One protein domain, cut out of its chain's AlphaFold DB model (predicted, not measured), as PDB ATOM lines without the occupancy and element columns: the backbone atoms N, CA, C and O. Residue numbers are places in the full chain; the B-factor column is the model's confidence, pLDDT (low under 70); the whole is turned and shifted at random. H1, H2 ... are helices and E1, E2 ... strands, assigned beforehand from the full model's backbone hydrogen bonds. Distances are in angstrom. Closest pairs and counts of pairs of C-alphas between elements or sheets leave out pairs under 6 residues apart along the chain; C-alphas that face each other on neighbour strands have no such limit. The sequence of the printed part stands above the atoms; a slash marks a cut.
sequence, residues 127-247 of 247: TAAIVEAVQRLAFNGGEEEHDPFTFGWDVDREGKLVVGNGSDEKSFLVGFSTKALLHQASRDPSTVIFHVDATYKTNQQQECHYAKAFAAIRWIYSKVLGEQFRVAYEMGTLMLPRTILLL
ATOM      1  N   THR A 127     -22.445 -13.866  25.083       70.06
ATOM      2  CA  THR A 127     -21.792 -13.891  23.772       70.06
ATOM      3  C   THR A 127     -21.878 -12.527  23.086       70.06
ATOM      4  O   THR A 127     -20.897 -12.089  22.505       70.06
ATOM      5  N   ALA A 128     -23.005 -11.818  23.217       74.12
ATOM      6  CA  ALA A 128     -23.207 -10.501  22.614       74.12
ATOM      7  C   ALA A 128     -22.213  -9.440  23.120       74.12
ATOM      8  O   ALA A 128     -21.604  -8.756  22.305       74.12
ATOM      9  N   ALA A 129     -21.993  -9.344  24.436       70.50
ATOM     10  CA  ALA A 129     -21.055  -8.369  24.998       70.50
ATOM     11  C   ALA A 129     -19.603  -8.672  24.591       70.50
ATOM     12  O   ALA A 129     -18.819  -7.762  24.330       70.50
ATOM     13  N   ILE A 130     -19.248  -9.958  24.501       74.75
ATOM     14  CA  ILE A 130     -17.925 -10.384  24.028       74.75
ATOM     15  C   ILE A 130     -17.760 -10.069  22.538       74.75
ATOM     16  O   ILE A 130     -16.725  -9.536  22.151       74.75
ATOM     17  N   VAL A 131     -18.768 -10.366  21.711       81.19
ATOM     18  CA  VAL A 131     -18.767 -10.054  20.273       81.19
ATOM     19  C   VAL A 131     -18.598  -8.553  20.061       81.19
ATOM     20  O   VAL A 131     -17.720  -8.149  19.307       81.19
ATOM     21  N   GLU A 132     -19.368  -7.728  20.769       82.12
ATOM     22  CA  GLU A 132     -19.273  -6.270  20.692       82.12
ATOM     23  C   GLU A 132     -17.877  -5.773  21.095       82.12
ATOM     24  O   GLU A 132     -17.269  -4.977  20.382       82.12
ATOM     25  N   ALA A 133     -17.319  -6.282  22.198       81.75
ATOM     26  CA  ALA A 133     -15.977  -5.912  22.638       81.75
ATOM     27  C   ALA A 133     -14.894  -6.323  21.630       81.75
ATOM     28  O   ALA A 133     -13.959  -5.556  21.399       81.75
ATOM     29  N   VAL A 134     -15.024  -7.510  21.029       85.00
ATOM     30  CA  VAL A 134     -14.107  -7.996  19.996       85.00
ATOM     31  C   VAL A 134     -14.211  -7.136  18.743       85.00
ATOM     32  O   VAL A 134     -13.180  -6.708  18.242       85.00
ATOM     33  N   GLN A 135     -15.419  -6.835  18.269       88.94
ATOM     34  CA  GLN A 135     -15.633  -6.011  17.078       88.94
ATOM     35  C   GLN A 135     -15.168  -4.567  17.279       88.94
ATOM     36  O   GLN A 135     -14.588  -3.981  16.372       88.94
ATOM     37  N   ARG A 136     -15.356  -4.002  18.474       87.19
ATOM     38  CA  ARG A 136     -14.874  -2.658  18.824       87.19
ATOM     39  C   ARG A 136     -13.348  -2.548  18.793       87.19
ATOM     40  O   ARG A 136     -12.830  -1.473  18.524       87.19
ATOM     41  N   LEU A 137     -12.645  -3.631  19.120       88.62
ATOM     42  CA  LEU A 137     -11.181  -3.703  19.103       88.62
ATOM     43  C   LEU A 137     -10.631  -4.268  17.787       88.62
ATOM     44  O   LEU A 137      -9.433  -4.527  17.708       88.62
ATOM     45  N   ALA A 138     -11.484  -4.509  16.787       91.88
ATOM     46  CA  ALA A 138     -11.052  -5.083  15.524       91.88
ATOM     47  C   ALA A 138     -10.049  -4.155  14.836       91.88
ATOM     48  O   ALA A 138     -10.299  -2.955  14.698       91.88
ATOM     49  N   PHE A 139      -8.938  -4.747  14.400       92.75
ATOM     50  CA  PHE A 139      -7.854  -4.036  13.744       92.75
ATOM     51  C   PHE A 139      -8.365  -3.192  12.574       92.75
ATOM     52  O   PHE A 139      -8.944  -3.718  11.619       92.75
ATOM     53  N   ASN A 140      -8.107  -1.890  12.636       92.44
ATOM     54  CA  ASN A 140      -8.426  -0.928  11.583       92.44
ATOM     55  C   ASN A 140      -7.176  -0.240  11.004       92.44
ATOM     56  O   ASN A 140      -7.279   0.464  10.000       92.44
ATOM     57  N   GLY A 141      -5.998  -0.473  11.590       91.62
ATOM     58  CA  GLY A 141      -4.710   0.066  11.157       91.62
ATOM     59  C   GLY A 141      -4.285   1.330  11.901       91.62
ATOM     60  O   GLY A 141      -3.088   1.635  11.927       91.62
ATOM     61  N   GLY A 142      -5.231   2.030  12.532       92.00
ATOM     62  CA  GLY A 142      -5.005   3.256  13.297       92.00
ATOM     63  C   GLY A 142      -4.524   3.038  14.732       92.00
ATOM     64  O   GLY A 142      -4.321   4.016  15.440       92.00
ATOM     65  N   GLU A 143      -4.352   1.795  15.177       93.06
ATOM     66  CA  GLU A 143      -3.880   1.483  16.527       93.06
ATOM     67  C   GLU A 143      -2.424   1.917  16.733       93.06
ATOM     68  O   GLU A 143      -1.585   1.734  15.846       93.06
ATOM     69  N   GLU A 144      -2.099   2.452  17.909       92.56
ATOM     70  CA  GLU A 144      -0.715   2.762  18.273       92.56
ATOM     71  C   GLU A 144       0.111   1.483  18.491       92.56
ATOM     72  O   GLU A 144      -0.410   0.372  18.604       92.56
ATOM     73  N   GLU A 145       1.434   1.630  18.579       89.38
ATOM     74  CA  GLU A 145       2.384   0.507  18.609       89.38
ATOM     75  C   GLU A 145       2.080  -0.541  19.702       89.38
ATOM     76  O   GLU A 145       2.213  -1.755  19.504       89.38
ATOM     77  N   HIS A 146       1.631  -0.070  20.864       85.19
ATOM     78  CA  HIS A 146       1.323  -0.896  22.031       85.19
ATOM     79  C   HIS A 146      -0.175  -1.076  22.282       85.19
ATOM     80  O   HIS A 146      -0.541  -1.775  23.232       85.19
ATOM     81  N   ASP A 147      -1.030  -0.493  21.444       82.88
ATOM     82  CA  ASP A 147      -2.468  -0.631  21.608       82.88
ATOM     83  C   ASP A 147      -2.904  -2.051  21.222       82.88
ATOM     84  O   ASP A 147      -2.520  -2.571  20.166       82.88
ATOM     85  N   PRO A 148      -3.684  -2.724  22.083       86.19
ATOM     86  CA  PRO A 148      -4.168  -4.057  21.791       86.19
ATOM     87  C   PRO A 148      -5.316  -4.002  20.786       86.19
ATOM     88  O   PRO A 148      -6.271  -3.242  20.950       86.19
ATOM     89  N   PHE A 149      -5.275  -4.903  19.814       88.81
ATOM     90  CA  PHE A 149      -6.348  -5.109  18.852       88.81
ATOM     91  C   PHE A 149      -6.699  -6.587  18.708       88.81
ATOM     92  O   PHE A 149      -5.937  -7.492  19.072       88.81
ATOM     93  N   THR A 150      -7.884  -6.827  18.158       90.62
ATOM     94  CA  THR A 150      -8.376  -8.146  17.778       90.62
ATOM     95  C   THR A 150      -8.310  -8.326  16.269       90.62
ATOM     96  O   THR A 150      -8.385  -7.375  15.491       90.62
ATOM     97  N   PHE A 151      -8.165  -9.572  15.838       91.19
ATOM     98  CA  PHE A 151      -8.184  -9.938  14.429       91.19
ATOM     99  C   PHE A 151      -8.685 -11.374  14.258       91.19
ATOM    100  O   PHE A 151      -8.711 -12.173  15.198       91.19
ATOM    101  N   GLY A 152      -9.090 -11.718  13.042       89.75
ATOM    102  CA  GLY A 152      -9.513 -13.068  12.696       89.75
ATOM    103  C   GLY A 152      -9.765 -13.202  11.202       89.75
ATOM    104  O   GLY A 152      -9.436 -12.302  10.435       89.75
ATOM    105  N   TRP A 153     -10.273 -14.365  10.799       87.69
ATOM    106  CA  TRP A 153     -10.381 -14.725   9.385       87.69
ATOM    107  C   TRP A 153     -11.761 -14.443   8.794       87.69
ATOM    108  O   TRP A 153     -11.872 -13.886   7.707       87.69
ATOM    109  N   ASP A 154     -12.813 -14.823   9.515       86.44
ATOM    110  CA  ASP A 154     -14.177 -14.699   9.021       86.44
ATOM    111  C   ASP A 154     -14.713 -13.288   9.310       86.44
ATOM    112  O   ASP A 154     -14.740 -12.843  10.459       86.44
ATOM    113  N   VAL A 155     -15.174 -12.597   8.269       87.50
ATOM    114  CA  VAL A 155     -15.873 -11.309   8.370       87.50
ATOM    115  C   VAL A 155     -17.270 -11.427   7.773       87.50
ATOM    116  O   VAL A 155     -17.510 -12.233   6.871       87.50
ATOM    117  N   ASP A 156     -18.217 -10.659   8.298       87.81
ATOM    118  CA  ASP A 156     -19.577 -10.623   7.775       87.81
ATOM    119  C   ASP A 156     -19.682  -9.716   6.536       87.81
ATOM    120  O   ASP A 156     -18.699  -9.164   6.037       87.81
ATOM    121  N   ARG A 157     -20.903  -9.564   6.014       88.44
ATOM    122  CA  ARG A 157     -21.170  -8.720   4.838       88.44
ATOM    123  C   ARG A 157     -20.902  -7.233   5.086       88.44
ATOM    124  O   ARG A 157     -20.756  -6.491   4.121       88.44
ATOM    125  N   GLU A 158     -20.858  -6.806   6.345       88.00
ATOM    126  CA  GLU A 158     -20.539  -5.438   6.758       88.00
ATOM    127  C   GLU A 158     -19.032  -5.261   7.024       88.00
ATOM    128  O   GLU A 158     -18.595  -4.169   7.381       88.00
ATOM    129  N   GLY A 159     -18.231  -6.320   6.852       84.81
ATOM    130  CA  GLY A 159     -16.797  -6.326   7.131       84.81
ATOM    131  C   GLY A 159     -16.457  -6.444   8.617       84.81
ATOM    132  O   GLY A 159     -15.295  -6.274   8.986       84.81
ATOM    133  N   LYS A 160     -17.430  -6.738   9.489       87.62
ATOM    134  CA  LYS A 160     -17.179  -6.919  10.922       87.62
ATOM    135  C   LYS A 160     -16.680  -8.324  11.199       87.62
ATOM    136  O   LYS A 160     -17.134  -9.297  10.599       87.62
ATOM    137  N   LEU A 161     -15.772  -8.427  12.164       87.88
ATOM    138  CA  LEU A 161     -15.226  -9.703  12.598       87.88
ATOM    139  C   LEU A 161     -16.346 -10.621  13.111       87.88
ATOM    140  O   LEU A 161     -17.110 -10.254  14.014       87.88
ATOM    141  N   VAL A 162     -16.432 -11.821  12.537       87.25
ATOM    142  CA  VAL A 162     -17.372 -12.859  12.956       87.25
ATOM    143  C   VAL A 162     -16.735 -13.664  14.073       87.25
ATOM    144  O   VAL A 162     -15.686 -14.282  13.911       87.25
ATOM    145  N   VAL A 163     -17.412 -13.687  15.216       82.44
ATOM    146  CA  VAL A 163     -16.999 -14.456  16.387       82.44
ATOM    147  C   VAL A 163     -18.060 -15.511  16.654       82.44
ATOM    148  O   VAL A 163     -19.230 -15.189  16.874       82.44
ATOM    149  N   GLY A 164     -17.668 -16.784  16.614       78.50
ATOM    150  CA  GLY A 164     -18.577 -17.877  16.935       78.50
ATOM    151  C   GLY A 164     -19.030 -17.842  18.394       78.50
ATOM    152  O   GLY A 164     -18.351 -17.311  19.273       78.50
ATOM    153  N   ASN A 165     -20.192 -18.430  18.670       73.50
ATOM    154  CA  ASN A 165     -20.749 -18.495  20.023       73.50
ATOM    155  C   ASN A 165     -20.112 -19.598  20.889       73.50
ATOM    156  O   ASN A 165     -20.477 -19.745  22.054       73.50
ATOM    157  N   GLY A 166     -19.177 -20.369  20.330       70.44
ATOM    158  CA  GLY A 166     -18.520 -21.480  21.000       70.44
ATOM    159  C   GLY A 166     -19.282 -22.806  20.915       70.44
ATOM    160  O   GLY A 166     -18.965 -23.714  21.688       70.44
ATOM    161  N   SER A 167     -20.272 -22.931  20.023       69.75
ATOM    162  CA  SER A 167     -20.867 -24.227  19.673       69.75
ATOM    163  C   SER A 167     -19.967 -25.020  18.722       69.75
ATOM    164  O   SER A 167     -18.969 -24.502  18.216       69.75
ATOM    165  N   ASP A 168     -20.321 -26.279  18.474       68.44
ATOM    166  CA  ASP A 168     -19.610 -27.156  17.535       68.44
ATOM    167  C   ASP A 168     -19.739 -26.690  16.080       68.44
ATOM    168  O   ASP A 168     -18.808 -26.838  15.295       68.44
ATOM    169  N   GLU A 169     -20.833 -26.013  15.743       71.56
ATOM    170  CA  GLU A 169     -21.067 -25.418  14.426       71.56
ATOM    171  C   GLU A 169     -20.459 -24.014  14.295       71.56
ATOM    172  O   GLU A 169     -20.129 -23.574  13.194       71.56
ATOM    173  N   LYS A 170     -20.353 -23.277  15.408       71.62
ATOM    174  CA  LYS A 170     -19.903 -21.880  15.453       71.62
ATOM    175  C   LYS A 170     -18.833 -21.693  16.521       71.62
ATOM    176  O   LYS A 170     -19.039 -21.005  17.526       71.62
ATOM    177  N   SER A 171     -17.673 -22.283  16.272       73.38
ATOM    178  CA  SER A 171     -16.507 -22.188  17.146       73.38
ATOM    179  C   SER A 171     -16.082 -20.745  17.390       73.38
ATOM    180  O   SER A 171     -16.005 -19.924  16.476       73.38
ATOM    181  N   PHE A 172     -15.770 -20.439  18.645       75.50
ATOM    182  CA  PHE A 172     -15.134 -19.190  19.026       75.50
ATOM    183  C   PHE A 172     -13.675 -19.231  18.557       75.50
ATOM    184  O   PHE A 172     -12.944 -20.161  18.904       75.50
ATOM    185  N   LEU A 173     -13.248 -18.245  17.769       82.38
ATOM    186  CA  LEU A 173     -11.874 -18.125  17.283       82.38
ATOM    187  C   LEU A 173     -11.528 -16.647  17.096       82.38
ATOM    188  O   LEU A 173     -12.067 -16.001  16.203       82.38
ATOM    189  N   VAL A 174     -10.642 -16.114  17.938       84.62
ATOM    190  CA  VAL A 174     -10.218 -14.704  17.883       84.62
ATOM    191  C   VAL A 174      -8.734 -14.593  18.214       84.62
ATOM    192  O   VAL A 174      -8.275 -15.196  19.190       84.62
ATOM    193  N   GLY A 175      -8.001 -13.826  17.410       86.50
ATOM    194  CA  GLY A 175      -6.618 -13.433  17.656       86.50
ATOM    195  C   GLY A 175      -6.537 -12.107  18.414       86.50
ATOM    196  O   GLY A 175      -7.347 -11.211  18.182       86.50
ATOM    197  N   PHE A 176      -5.554 -11.978  19.303       85.88
ATOM    198  CA  PHE A 176      -5.226 -10.758  20.042       85.88
ATOM    199  C   PHE A 176      -3.743 -10.449  19.863       85.88
ATOM    200  O   PHE A 176      -2.905 -11.339  20.017       85.88
ATOM    201  N   SER A 177      -3.409  -9.202  19.542       86.38
ATOM    202  CA  SER A 177      -2.018  -8.766  19.403       86.38
ATOM    203  C   SER A 177      -1.877  -7.260  19.617       86.38
ATOM    204  O   SER A 177      -2.862  -6.544  19.774       86.38
ATOM    205  N   THR A 178      -0.632  -6.800  19.617       84.38
ATOM    206  CA  THR A 178      -0.224  -5.405  19.414       84.38
ATOM    207  C   THR A 178       0.702  -5.343  18.196       84.38
ATOM    208  O   THR A 178       1.192  -6.390  17.746       84.38
ATOM    209  N   LYS A 179       0.975  -4.146  17.659       87.06
ATOM    210  CA  LYS A 179       1.975  -3.986  16.588       87.06
ATOM    211  C   LYS A 179       3.366  -4.360  17.104       87.06
ATOM    212  O   LYS A 179       4.041  -5.162  16.466       87.06
ATOM    213  N   ALA A 180       3.702  -3.952  18.329       83.31
ATOM    214  CA  ALA A 180       4.953  -4.308  18.998       83.31
ATOM    215  C   ALA A 180       5.195  -5.823  19.068       83.31
ATOM    216  O   ALA A 180       6.313  -6.285  18.844       83.31
ATOM    217  N   LEU A 181       4.156  -6.618  19.358       81.44
ATOM    218  CA  LEU A 181       4.279  -8.076  19.404       81.44
ATOM    219  C   LEU A 181       4.546  -8.665  18.010       81.44
ATOM    220  O   LEU A 181       5.330  -9.603  17.886       81.44
ATOM    221  N   LEU A 182       3.928  -8.110  16.963       82.94
ATOM    222  CA  LEU A 182       4.165  -8.539  15.581       82.94
ATOM    223  C   LEU A 182       5.566  -8.134  15.103       82.94
ATOM    224  O   LEU A 182       6.264  -8.966  14.534       82.94
ATOM    225  N   HIS A 183       6.029  -6.924  15.422       81.94
ATOM    226  CA  HIS A 183       7.423  -6.513  15.211       81.94
ATOM    227  C   HIS A 183       8.409  -7.401  15.974       81.94
ATOM    228  O   HIS A 183       9.500  -7.692  15.496       81.94
ATOM    229  N   GLN A 184       8.046  -7.872  17.166       78.06
ATOM    230  CA  GLN A 184       8.889  -8.811  17.894       78.06
ATOM    231  C   GLN A 184       8.950 -10.178  17.198       78.06
ATOM    232  O   GLN A 184       9.997 -10.820  17.244       78.06
ATOM    233  N   ALA A 185       7.871 -10.598  16.534       71.06
ATOM    234  CA  ALA A 185       7.832 -11.833  15.754       71.06
ATOM    235  C   ALA A 185       8.696 -11.780  14.480       71.06
ATOM    236  O   ALA A 185       9.104 -12.833  14.013       71.06
ATOM    237  N   SER A 186       9.031 -10.588  13.964       72.12
ATOM    238  CA  SER A 186       9.952 -10.433  12.823       72.12
ATOM    239  C   SER A 186      11.437 -10.495  13.203       72.12
ATOM    240  O   SER A 186      12.318 -10.455  12.341       72.12
ATOM    241  N   ARG A 187      11.747 -10.562  14.504       69.69
ATOM    242  CA  ARG A 187      13.123 -10.719  14.992       69.69
ATOM    243  C   ARG A 187      13.622 -12.134  14.725       69.69
ATOM    244  O   ARG A 187      12.850 -13.037  14.427       69.69
ATOM    245  N   ASP A 188      14.932 -12.326  14.882       65.56
ATOM    246  CA  ASP A 188      15.560 -13.632  14.687       65.56
ATOM    247  C   ASP A 188      14.779 -14.728  15.452       65.56
ATOM    248  O   ASP A 188      14.609 -14.615  16.674       65.56
ATOM    249  N   PRO A 189      14.322 -15.785  14.759       59.31
ATOM    250  CA  PRO A 189      13.529 -16.877  15.328       59.31
ATOM    251  C   PRO A 189      14.191 -17.553  16.531       59.31
ATOM    252  O   PRO A 189      13.526 -18.045  17.441       59.31
ATOM    253  N   SER A 190      15.523 -17.569  16.568       59.12
ATOM    254  CA  SER A 190      16.285 -18.116  17.689       59.12
ATOM    255  C   SER A 190      16.190 -17.263  18.961       59.12
ATOM    256  O   SER A 190      16.569 -17.721  20.041       59.12
ATOM    257  N   THR A 191      15.667 -16.036  18.853       60.81
ATOM    258  CA  THR A 191      15.581 -15.051  19.939       60.81
ATOM    259  C   THR A 191      14.163 -14.823  20.458       60.81
ATOM    260  O   THR A 191      14.005 -14.344  21.582       60.81
ATOM    261  N   VAL A 192      13.131 -15.170  19.679       61.53
ATOM    262  CA  VAL A 192      11.722 -14.949  20.033       61.53
ATOM    263  C   VAL A 192      10.889 -16.174  19.671       61.53
ATOM    264  O   VAL A 192      10.795 -16.561  18.513       61.53
ATOM    265  N   ILE A 193      10.223 -16.753  20.674       61.88
ATOM    266  CA  ILE A 193       9.243 -17.824  20.475       61.88
ATOM    267  C   ILE A 193       7.852 -17.201  20.395       61.88
ATOM    268  O   ILE A 193       7.333 -16.686  21.389       61.88
ATOM    269  N   PHE A 194       7.238 -17.265  19.216       64.12
ATOM    270  CA  PHE A 194       5.855 -16.844  19.028       64.12
ATOM    271  C   PHE A 194       4.891 -17.988  19.369       64.12
ATOM    272  O   PHE A 194       4.837 -19.012  18.688       64.12
ATOM    273  N   HIS A 195       4.102 -17.804  20.425       66.62
ATOM    274  CA  HIS A 195       3.137 -18.792  20.901       66.62
ATOM    275  C   HIS A 195       1.747 -18.556  20.288       66.62
ATOM    276  O   HIS A 195       1.019 -17.660  20.715       66.62
ATOM    277  N   VAL A 196       1.340 -19.394  19.326       64.56
ATOM    278  CA  VAL A 196       0.019 -19.301  18.664       64.56
ATOM    279  C   VAL A 196      -1.142 -19.361  19.664       64.56
ATOM    280  O   VAL A 196      -2.130 -18.654  19.501       64.56
ATOM    281  N   ASP A 197      -1.039 -20.172  20.715       60.31
ATOM    282  CA  ASP A 197      -2.055 -20.336  21.768       60.31
ATOM    283  C   ASP A 197      -2.134 -19.147  22.748       60.31
ATOM    284  O   ASP A 197      -3.152 -18.933  23.425       60.31
ATOM    285  N   ALA A 198      -1.070 -18.343  22.812       60.50
ATOM    286  CA  ALA A 198      -1.088 -17.056  23.495       60.50
ATOM    287  C   ALA A 198      -1.819 -16.001  22.651       60.50
ATOM    288  O   ALA A 198      -2.601 -15.228  23.205       60.50
ATOM    289  N   THR A 199      -1.623 -16.024  21.330       67.31
ATOM    290  CA  THR A 199      -2.232 -15.086  20.376       67.31
ATOM    291  C   THR A 199      -3.695 -15.410  20.078       67.31
ATOM    292  O   THR A 199      -4.507 -14.496  19.979       67.31
ATOM    293  N   TYR A 200      -4.068 -16.686  19.965       73.88
ATOM    294  CA  TYR A 200      -5.430 -17.110  19.629       73.88
ATOM    295  C   TYR A 200      -6.177 -17.697  20.814       73.88
ATOM    296  O   TYR A 200      -5.694 -18.580  21.524       73.88
ATOM    297  N   LYS A 201      -7.428 -17.268  20.975       75.56
ATOM    298  CA  LYS A 201      -8.399 -17.924  21.847       75.56
ATOM    299  C   LYS A 201      -9.394 -18.704  21.014       75.56
ATOM    300  O   LYS A 201     -10.061 -18.152  20.144       75.56
ATOM    301  N   THR A 202      -9.499 -19.991  21.327       77.44
ATOM    302  CA  THR A 202     -10.501 -20.874  20.749       77.44
ATOM    303  C   THR A 202     -11.070 -21.843  21.774       77.44
ATOM    304  O   THR A 202     -10.394 -22.227  22.730       77.44
ATOM    305  N   ASN A 203     -12.334 -22.220  21.587       69.81
ATOM    306  CA  ASN A 203     -13.003 -23.265  22.357       69.81
ATOM    307  C   ASN A 203     -12.765 -24.672  21.776       69.81
ATOM    308  O   ASN A 203     -13.069 -25.652  22.455       69.81
ATOM    309  N   GLN A 204     -12.237 -24.786  20.550       66.88
ATOM    310  CA  GLN A 204     -12.056 -26.057  19.850       66.88
ATOM    311  C   GLN A 204     -10.744 -26.100  19.068       66.88
ATOM    312  O   GLN A 204     -10.422 -25.202  18.302       66.88
ATOM    313  N   GLN A 205     -10.018 -27.207  19.194       66.94
ATOM    314  CA  GLN A 205      -8.757 -27.439  18.491       66.94
ATOM    315  C   GLN A 205      -8.985 -28.432  17.352       66.94
ATOM    316  O   GLN A 205      -8.680 -29.614  17.480       66.94
ATOM    317  N   GLN A 206      -9.594 -27.950  16.269       65.88
ATOM    318  CA  GLN A 206      -9.769 -28.707  15.031       65.88
ATOM    319  C   GLN A 206      -8.873 -28.118  13.946       65.88
ATOM    320  O   GLN A 206      -8.531 -26.935  13.988       65.88
ATOM    321  N   GLU A 207      -8.536 -28.938  12.959       64.06
ATOM    322  CA  GLU A 207      -7.710 -28.551  11.817       64.06
ATOM    323  C   GLU A 207      -8.186 -27.254  11.148       64.06
ATOM    324  O   GLU A 207      -7.415 -26.306  10.984       64.06
ATOM    325  N   CYS A 208      -9.484 -27.157  10.861       66.69
ATOM    326  CA  CYS A 208     -10.066 -25.989  10.212       66.69
ATOM    327  C   CYS A 208      -9.899 -24.691  11.030       66.69
ATOM    328  O   CYS A 208      -9.839 -23.606  10.453       66.69
ATOM    329  N   HIS A 209      -9.782 -24.770  12.361       70.81
ATOM    330  CA  HIS A 209      -9.554 -23.597  13.212       70.81
ATOM    331  C   HIS A 209      -8.103 -23.127  13.151       70.81
ATOM    332  O   HIS A 209      -7.857 -21.922  13.123       70.81
ATOM    333  N   TYR A 210      -7.150 -24.056  13.091       70.81
ATOM    334  CA  TYR A 210      -5.741 -23.713  12.919       70.81
ATOM    335  C   TYR A 210      -5.480 -23.121  11.538       70.81
ATOM    336  O   TYR A 210      -4.807 -22.098  11.454       70.81
ATOM    337  N   ALA A 211      -6.089 -23.671  10.483       74.06
ATOM    338  CA  ALA A 211      -6.031 -23.096   9.139       74.06
ATOM    339  C   ALA A 211      -6.462 -21.619   9.131       74.06
ATOM    340  O   ALA A 211      -5.715 -20.744   8.692       74.06
ATOM    341  N   LYS A 212      -7.632 -21.326   9.719       80.25
ATOM    342  CA  LYS A 212      -8.152 -19.958   9.865       80.25
ATOM    343  C   LYS A 212      -7.240 -19.070  10.711       80.25
ATOM    344  O   LYS A 212      -7.010 -17.919  10.350       80.25
ATOM    345  N   ALA A 213      -6.712 -19.586  11.821       80.00
ATOM    346  CA  ALA A 213      -5.794 -18.839  12.675       80.00
ATOM    347  C   ALA A 213      -4.511 -18.461  11.922       80.00
ATOM    348  O   ALA A 213      -4.137 -17.294  11.904       80.00
ATOM    349  N   PHE A 214      -3.871 -19.406  11.230       78.31
ATOM    350  CA  PHE A 214      -2.665 -19.127  10.448       78.31
ATOM    351  C   PHE A 214      -2.928 -18.156   9.299       78.31
ATOM    352  O   PHE A 214      -2.136 -17.237   9.094       78.31
ATOM    353  N   ALA A 215      -4.044 -18.307   8.585       82.19
ATOM    354  CA  ALA A 215      -4.425 -17.391   7.516       82.19
ATOM    355  C   ALA A 215      -4.612 -15.954   8.042       82.19
ATOM    356  O   ALA A 215      -4.073 -15.003   7.471       82.19
ATOM    357  N   ALA A 216      -5.283 -15.800   9.184       87.12
ATOM    358  CA  ALA A 216      -5.465 -14.506   9.829       87.12
ATOM    359  C   ALA A 216      -4.162 -13.928  10.417       87.12
ATOM    360  O   ALA A 216      -3.969 -12.715  10.329       87.12
ATOM    361  N   ILE A 217      -3.232 -14.752  10.925       84.69
ATOM    362  CA  ILE A 217      -1.893 -14.285  11.339       84.69
ATOM    363  C   ILE A 217      -1.106 -13.765  10.134       84.69
ATOM    364  O   ILE A 217      -0.546 -12.675  10.188       84.69
ATOM    365  N   ARG A 218      -1.086 -14.511   9.024       82.38
ATOM    366  CA  ARG A 218      -0.409 -14.073   7.793       82.38
ATOM    367  C   ARG A 218      -0.969 -12.744   7.303       82.38
ATOM    368  O   ARG A 218      -0.204 -11.853   6.941       82.38
ATOM    369  N   TRP A 219      -2.294 -12.619   7.313       88.38
ATOM    370  CA  TRP A 219      -2.979 -11.392   6.933       88.38
ATOM    371  C   TRP A 219      -2.581 -10.220   7.834       88.38
ATOM    372  O   TRP A 219      -2.122  -9.202   7.318       88.38
ATOM    373  N   ILE A 220      -2.690 -10.358   9.160       89.69
ATOM    374  CA  ILE A 220      -2.412  -9.243  10.073       89.69
ATOM    375  C   ILE A 220      -0.933  -8.857  10.077       89.69
ATOM    376  O   ILE A 220      -0.607  -7.674  10.070       89.69
ATOM    377  N   TYR A 221      -0.036  -9.842  10.012       86.94
ATOM    378  CA  TYR A 221       1.402  -9.611   9.947       86.94
ATOM    379  C   TYR A 221       1.760  -8.814   8.691       86.94
ATOM    380  O   TYR A 221       2.452  -7.804   8.778       86.94
ATOM    381  N   SER A 222       1.198  -9.185   7.536       88.56
ATOM    382  CA  SER A 222       1.382  -8.430   6.295       88.56
ATOM    383  C   SER A 222       0.792  -7.023   6.365       88.56
ATOM    384  O   SER A 222       1.389  -6.091   5.832       88.56
ATOM    385  N   LYS A 223      -0.341  -6.833   7.049       91.12
ATOM    386  CA  LYS A 223      -0.934  -5.503   7.240       91.12
ATOM    387  C   LYS A 223      -0.090  -4.589   8.125       91.12
ATOM    388  O   LYS A 223      -0.057  -3.393   7.857       91.12
ATOM    389  N   VAL A 224       0.563  -5.130   9.151       89.50
ATOM    390  CA  VAL A 224       1.364  -4.345  10.102       89.50
ATOM    391  C   VAL A 224       2.790  -4.119   9.600       89.50
ATOM    392  O   VAL A 224       3.296  -3.009   9.707       89.50
ATOM    393  N   LEU A 225       3.426  -5.143   9.027       88.44
ATOM    394  CA  LEU A 225       4.848  -5.114   8.668       88.44
ATOM    395  C   LEU A 225       5.109  -4.928   7.174       88.44
ATOM    396  O   LEU A 225       6.239  -4.656   6.787       88.44
ATOM    397  N   GLY A 226       4.098  -5.095   6.319       86.12
ATOM    398  CA  GLY A 226       4.276  -5.060   4.864       86.12
ATOM    399  C   GLY A 226       5.002  -6.285   4.295       86.12
ATOM    400  O   GLY A 226       5.299  -6.321   3.104       86.12
ATOM    401  N   GLU A 227       5.259  -7.304   5.116       82.75
ATOM    402  CA  GLU A 227       6.006  -8.505   4.748       82.75
ATOM    403  C   GLU A 227       5.138  -9.762   4.818       82.75
ATOM    404  O   GLU A 227       4.115  -9.818   5.502       82.75
ATOM    405  N   GLN A 228       5.541 -10.807   4.099       76.38
ATOM    406  CA  GLN A 228       4.845 -12.084   4.172       76.38
ATOM    407  C   GLN A 228       5.344 -12.880   5.375       76.38
ATOM    408  O   GLN A 228       6.523 -13.208   5.458       76.38
ATOM    409  N   PHE A 229       4.416 -13.244   6.254       72.62
ATOM    410  CA  PHE A 229       4.702 -14.116   7.384       72.62
ATOM    411  C   PHE A 229       5.132 -15.510   6.917       72.62
ATOM    412  O   PHE A 229       4.445 -16.149   6.110       72.62
ATOM    413  N   ARG A 230       6.255 -15.990   7.424       67.56
ATOM    414  CA  ARG A 230       6.852 -17.301   7.177       67.56
ATOM    415  C   ARG A 230       6.622 -18.200   8.390       67.56
ATOM    416  O   ARG A 230       6.288 -17.763   9.482       67.56
ATOM    417  N   VAL A 231       6.733 -19.508   8.198       62.19
ATOM    418  CA  VAL A 231       6.560 -20.472   9.292       62.19
ATOM    419  C   VAL A 231       7.701 -21.477   9.253       62.19
ATOM    420  O   VAL A 231       7.959 -22.096   8.219       62.19
ATOM    421  N   ALA A 232       8.391 -21.634  10.380       58.34
ATOM    422  CA  ALA A 232       9.383 -22.675  10.617       58.34
ATOM    423  C   ALA A 232       8.957 -23.575  11.787       58.34
ATOM    424  O   ALA A 232       8.063 -23.258  12.570       58.34
ATOM    425  N   TYR A 233       9.580 -24.742  11.910       52.22
ATOM    426  CA  TYR A 233       9.350 -25.639  13.039       52.22
ATOM    427  C   TYR A 233      10.631 -26.368  13.440       52.22
ATOM    428  O   TYR A 233      11.531 -26.577  12.625       52.22
ATOM    429  N   GLU A 234      10.702 -26.780  14.706       43.16
ATOM    430  CA  GLU A 234      11.770 -27.642  15.220       43.16
ATOM    431  C   GLU A 234      11.325 -29.111  15.184       43.16
ATOM    432  O   GLU A 234      10.328 -29.481  15.813       43.16
ATOM    433  N   MET A 235      12.078 -29.965  14.481       41.88
ATOM    434  CA  MET A 235      11.877 -31.419  14.488       41.88
ATOM    435  C   MET A 235      12.426 -32.029  15.779       41.88
ATOM    436  O   MET A 235      13.623 -31.965  16.046       41.88
ATOM    437  N   GLY A 236      11.568 -32.676  16.572       39.56
ATOM    438  CA  GLY A 236      12.026 -33.504  17.683       39.56
ATOM    439  C   GLY A 236      12.723 -34.778  17.192       39.56
ATOM    440  O   GLY A 236      12.470 -35.255  16.089       39.56
ATOM    441  N   THR A 237      13.536 -35.394  18.056       39.50
ATOM    442  CA  THR A 237      14.297 -36.641  17.809       39.50
ATOM    443  C   THR A 237      13.465 -37.860  17.379       39.50
ATOM    444  O   THR A 237      14.031 -38.886  17.022       39.50
ATOM    445  N   LEU A 238      12.133 -37.759  17.388       40.62
ATOM    446  CA  LEU A 238      11.190 -38.791  16.944       40.62
ATOM    447  C   LEU A 238      10.535 -38.474  15.589       40.62
ATOM    448  O   LEU A 238       9.485 -39.029  15.291       40.62
ATOM    449  N   MET A 239      11.107 -37.567  14.786       36.59
ATOM    450  CA  MET A 239      10.504 -37.097  13.525       36.59
ATOM    451  C   MET A 239       9.102 -36.488  13.713       36.59
ATOM    452  O   MET A 239       8.303 -36.451  12.786       36.59
ATOM    453  N   LEU A 240       8.816 -35.999  14.922       33.41
ATOM    454  CA  LEU A 240       7.602 -35.263  15.251       33.41
ATOM    455  C   LEU A 240       8.010 -33.853  15.690       33.41
ATOM    456  O   LEU A 240       8.782 -33.708  16.649       33.41
ATOM    457  N   PRO A 241       7.562 -32.812  14.987       38.03
ATOM    458  CA  PRO A 241       7.888 -31.434  15.326       38.03
ATOM    459  C   PRO A 241       7.301 -31.020  16.677       38.03
ATOM    460  O   PRO A 241       6.189 -31.385  17.048       38.03
ATOM    461  N   ARG A 242       8.118 -30.328  17.475       33.59
ATOM    462  CA  ARG A 242       7.849 -30.049  18.897       33.59
ATOM    463  C   ARG A 242       7.361 -28.633  19.157       33.59
ATOM    464  O   ARG A 242       6.774 -28.385  20.211       33.59
ATOM    465  N   THR A 243       7.650 -27.700  18.259       39.81
ATOM    466  CA  THR A 243       7.358 -26.273  18.417       39.81
ATOM    467  C   THR A 243       7.281 -25.645  17.032       39.81
ATOM    468  O   THR A 243       8.184 -25.828  16.216       39.81
ATOM    469  N   ILE A 244       6.181 -24.942  16.771       46.62
ATOM    470  CA  ILE A 244       5.991 -24.163  15.549       46.62
ATOM    471  C   ILE A 244       6.440 -22.758  15.876       46.62
ATOM    472  O   ILE A 244       5.916 -22.141  16.803       46.62
ATOM    473  N   LEU A 245       7.447 -22.301  15.153       43.91
ATOM    474  CA  LEU A 245       8.043 -21.005  15.347       43.91
ATOM    475  C   LEU A 245       7.799 -20.185  14.089       43.91
ATOM    476  O   LEU A 245       8.246 -20.519  12.993       43.91
ATOM    477  N   LEU A 246       6.988 -19.154  14.246       49.22
ATOM    478  CA  LEU A 246       6.555 -18.338  13.133       49.22
ATOM    479  C   LEU A 246       7.586 -17.232  12.885       49.22
ATOM    480  O   LEU A 246       8.125 -16.686  13.845       49.22
ATOM    481  N   LEU A 247       7.889 -16.992  11.614       41.72
ATOM    482  CA  LEU A 247       9.042 -16.259  11.097       41.72
ATOM    483  C   LEU A 247       8.651 -15.107  10.173       41.72
ATOM    484  O   LEU A 247       7.556 -15.166   9.581       41.72
TER     485      LEU A 247
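Overview. This is residues 127 to 247 of the 247 residues of an uncharacterized protein of Phytophthora parasitica (strain INRA-310) (UniProt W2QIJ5). A small three-stranded sheet, E1 E2 E3, has the long helix H4 over one face and the short helix H1 standing over E1 on the opposite face. H1 lies at one end of the long axis and the separate hairpin of E4 and E5 at the other, away from that sheet, while H2 packs on residues 221 to 225 of H4. The printed part has 121 residues with four named helices and five named strands, in the order H1 E1 E2 H2 H3 E3 H4 E4 E5; both sheets are antiparallel, and the class is mixed, helices and strands. The whole is compact, with a radius of gyration of the C-alphas of 15.0 A and spans of 45 by 35 by 20 A.

Along the chain. H1, residues 127 to 136, begins at C-alpha 127 (-21.792, -13.891, 23.772) and is 14.1 A long. E1 is residues 149 to 151, and E2, residues 173 to 177, is 13.8 A long. H2, residues 179 to 185, is followed by H3, residues 196 to 199, and E3, residues 200 to 202. H4, residues 207 to 225, is 26.8 A long and begins at C-alpha 207 (-7.710, -28.551, 11.817). E4, residues 231 to 235, and E5, residues 241 to 246, are 13.2 A and 13.3 A long; E5 ends at C-alpha 246 (6.555, -18.338, 13.133).

Arrangement. E2 is the inner strand, and its pairing is staggered: residues 175 to 177 pair with E1 and residues 173 to 175 with E3. E1 and E2 are a hairpin, with N 149 and O 177 2.9 A apart; between E2 and E3, N 201 and O 174 are 2.9 A apart. H4 is on this sheet over E1 and E2, at a height of 9.6 A, making two layers, a helix on one face of a sheet. Its closest C-alphas to E2 are those of His 209 and Leu 173, 7.2 A apart. H1 is on the opposite face at a height of 11.0 A, and only just stands up from the sheet, rising 43 degrees. H3 stands at the sheet's level. H2 and H4 touch at a steep tilt of 69 degrees, only just short of about perpendicular, with the C-alphas of Leu 182 and Tyr 221 closest at 6.4 A. In the hairpin of E4 and E5, N 232 and O 245 are 2.8 A apart. H1, H2 and H4 have every O i to N i+4 pair within hydrogen-bond range; H3 is too short for one.

Size, cuts and confidence. The C-alphas farthest apart, of Glu 158 and Thr 237, are 48.1 A apart. The printed part has no cut. The links H1 to E1 and E1 to E2 are long, with 12 and 21 residues. Mean pLDDT of the printed part is 74.2; residues 167 to 168, 187 to 199, 203 to 208 and 230 to 247 are under 70.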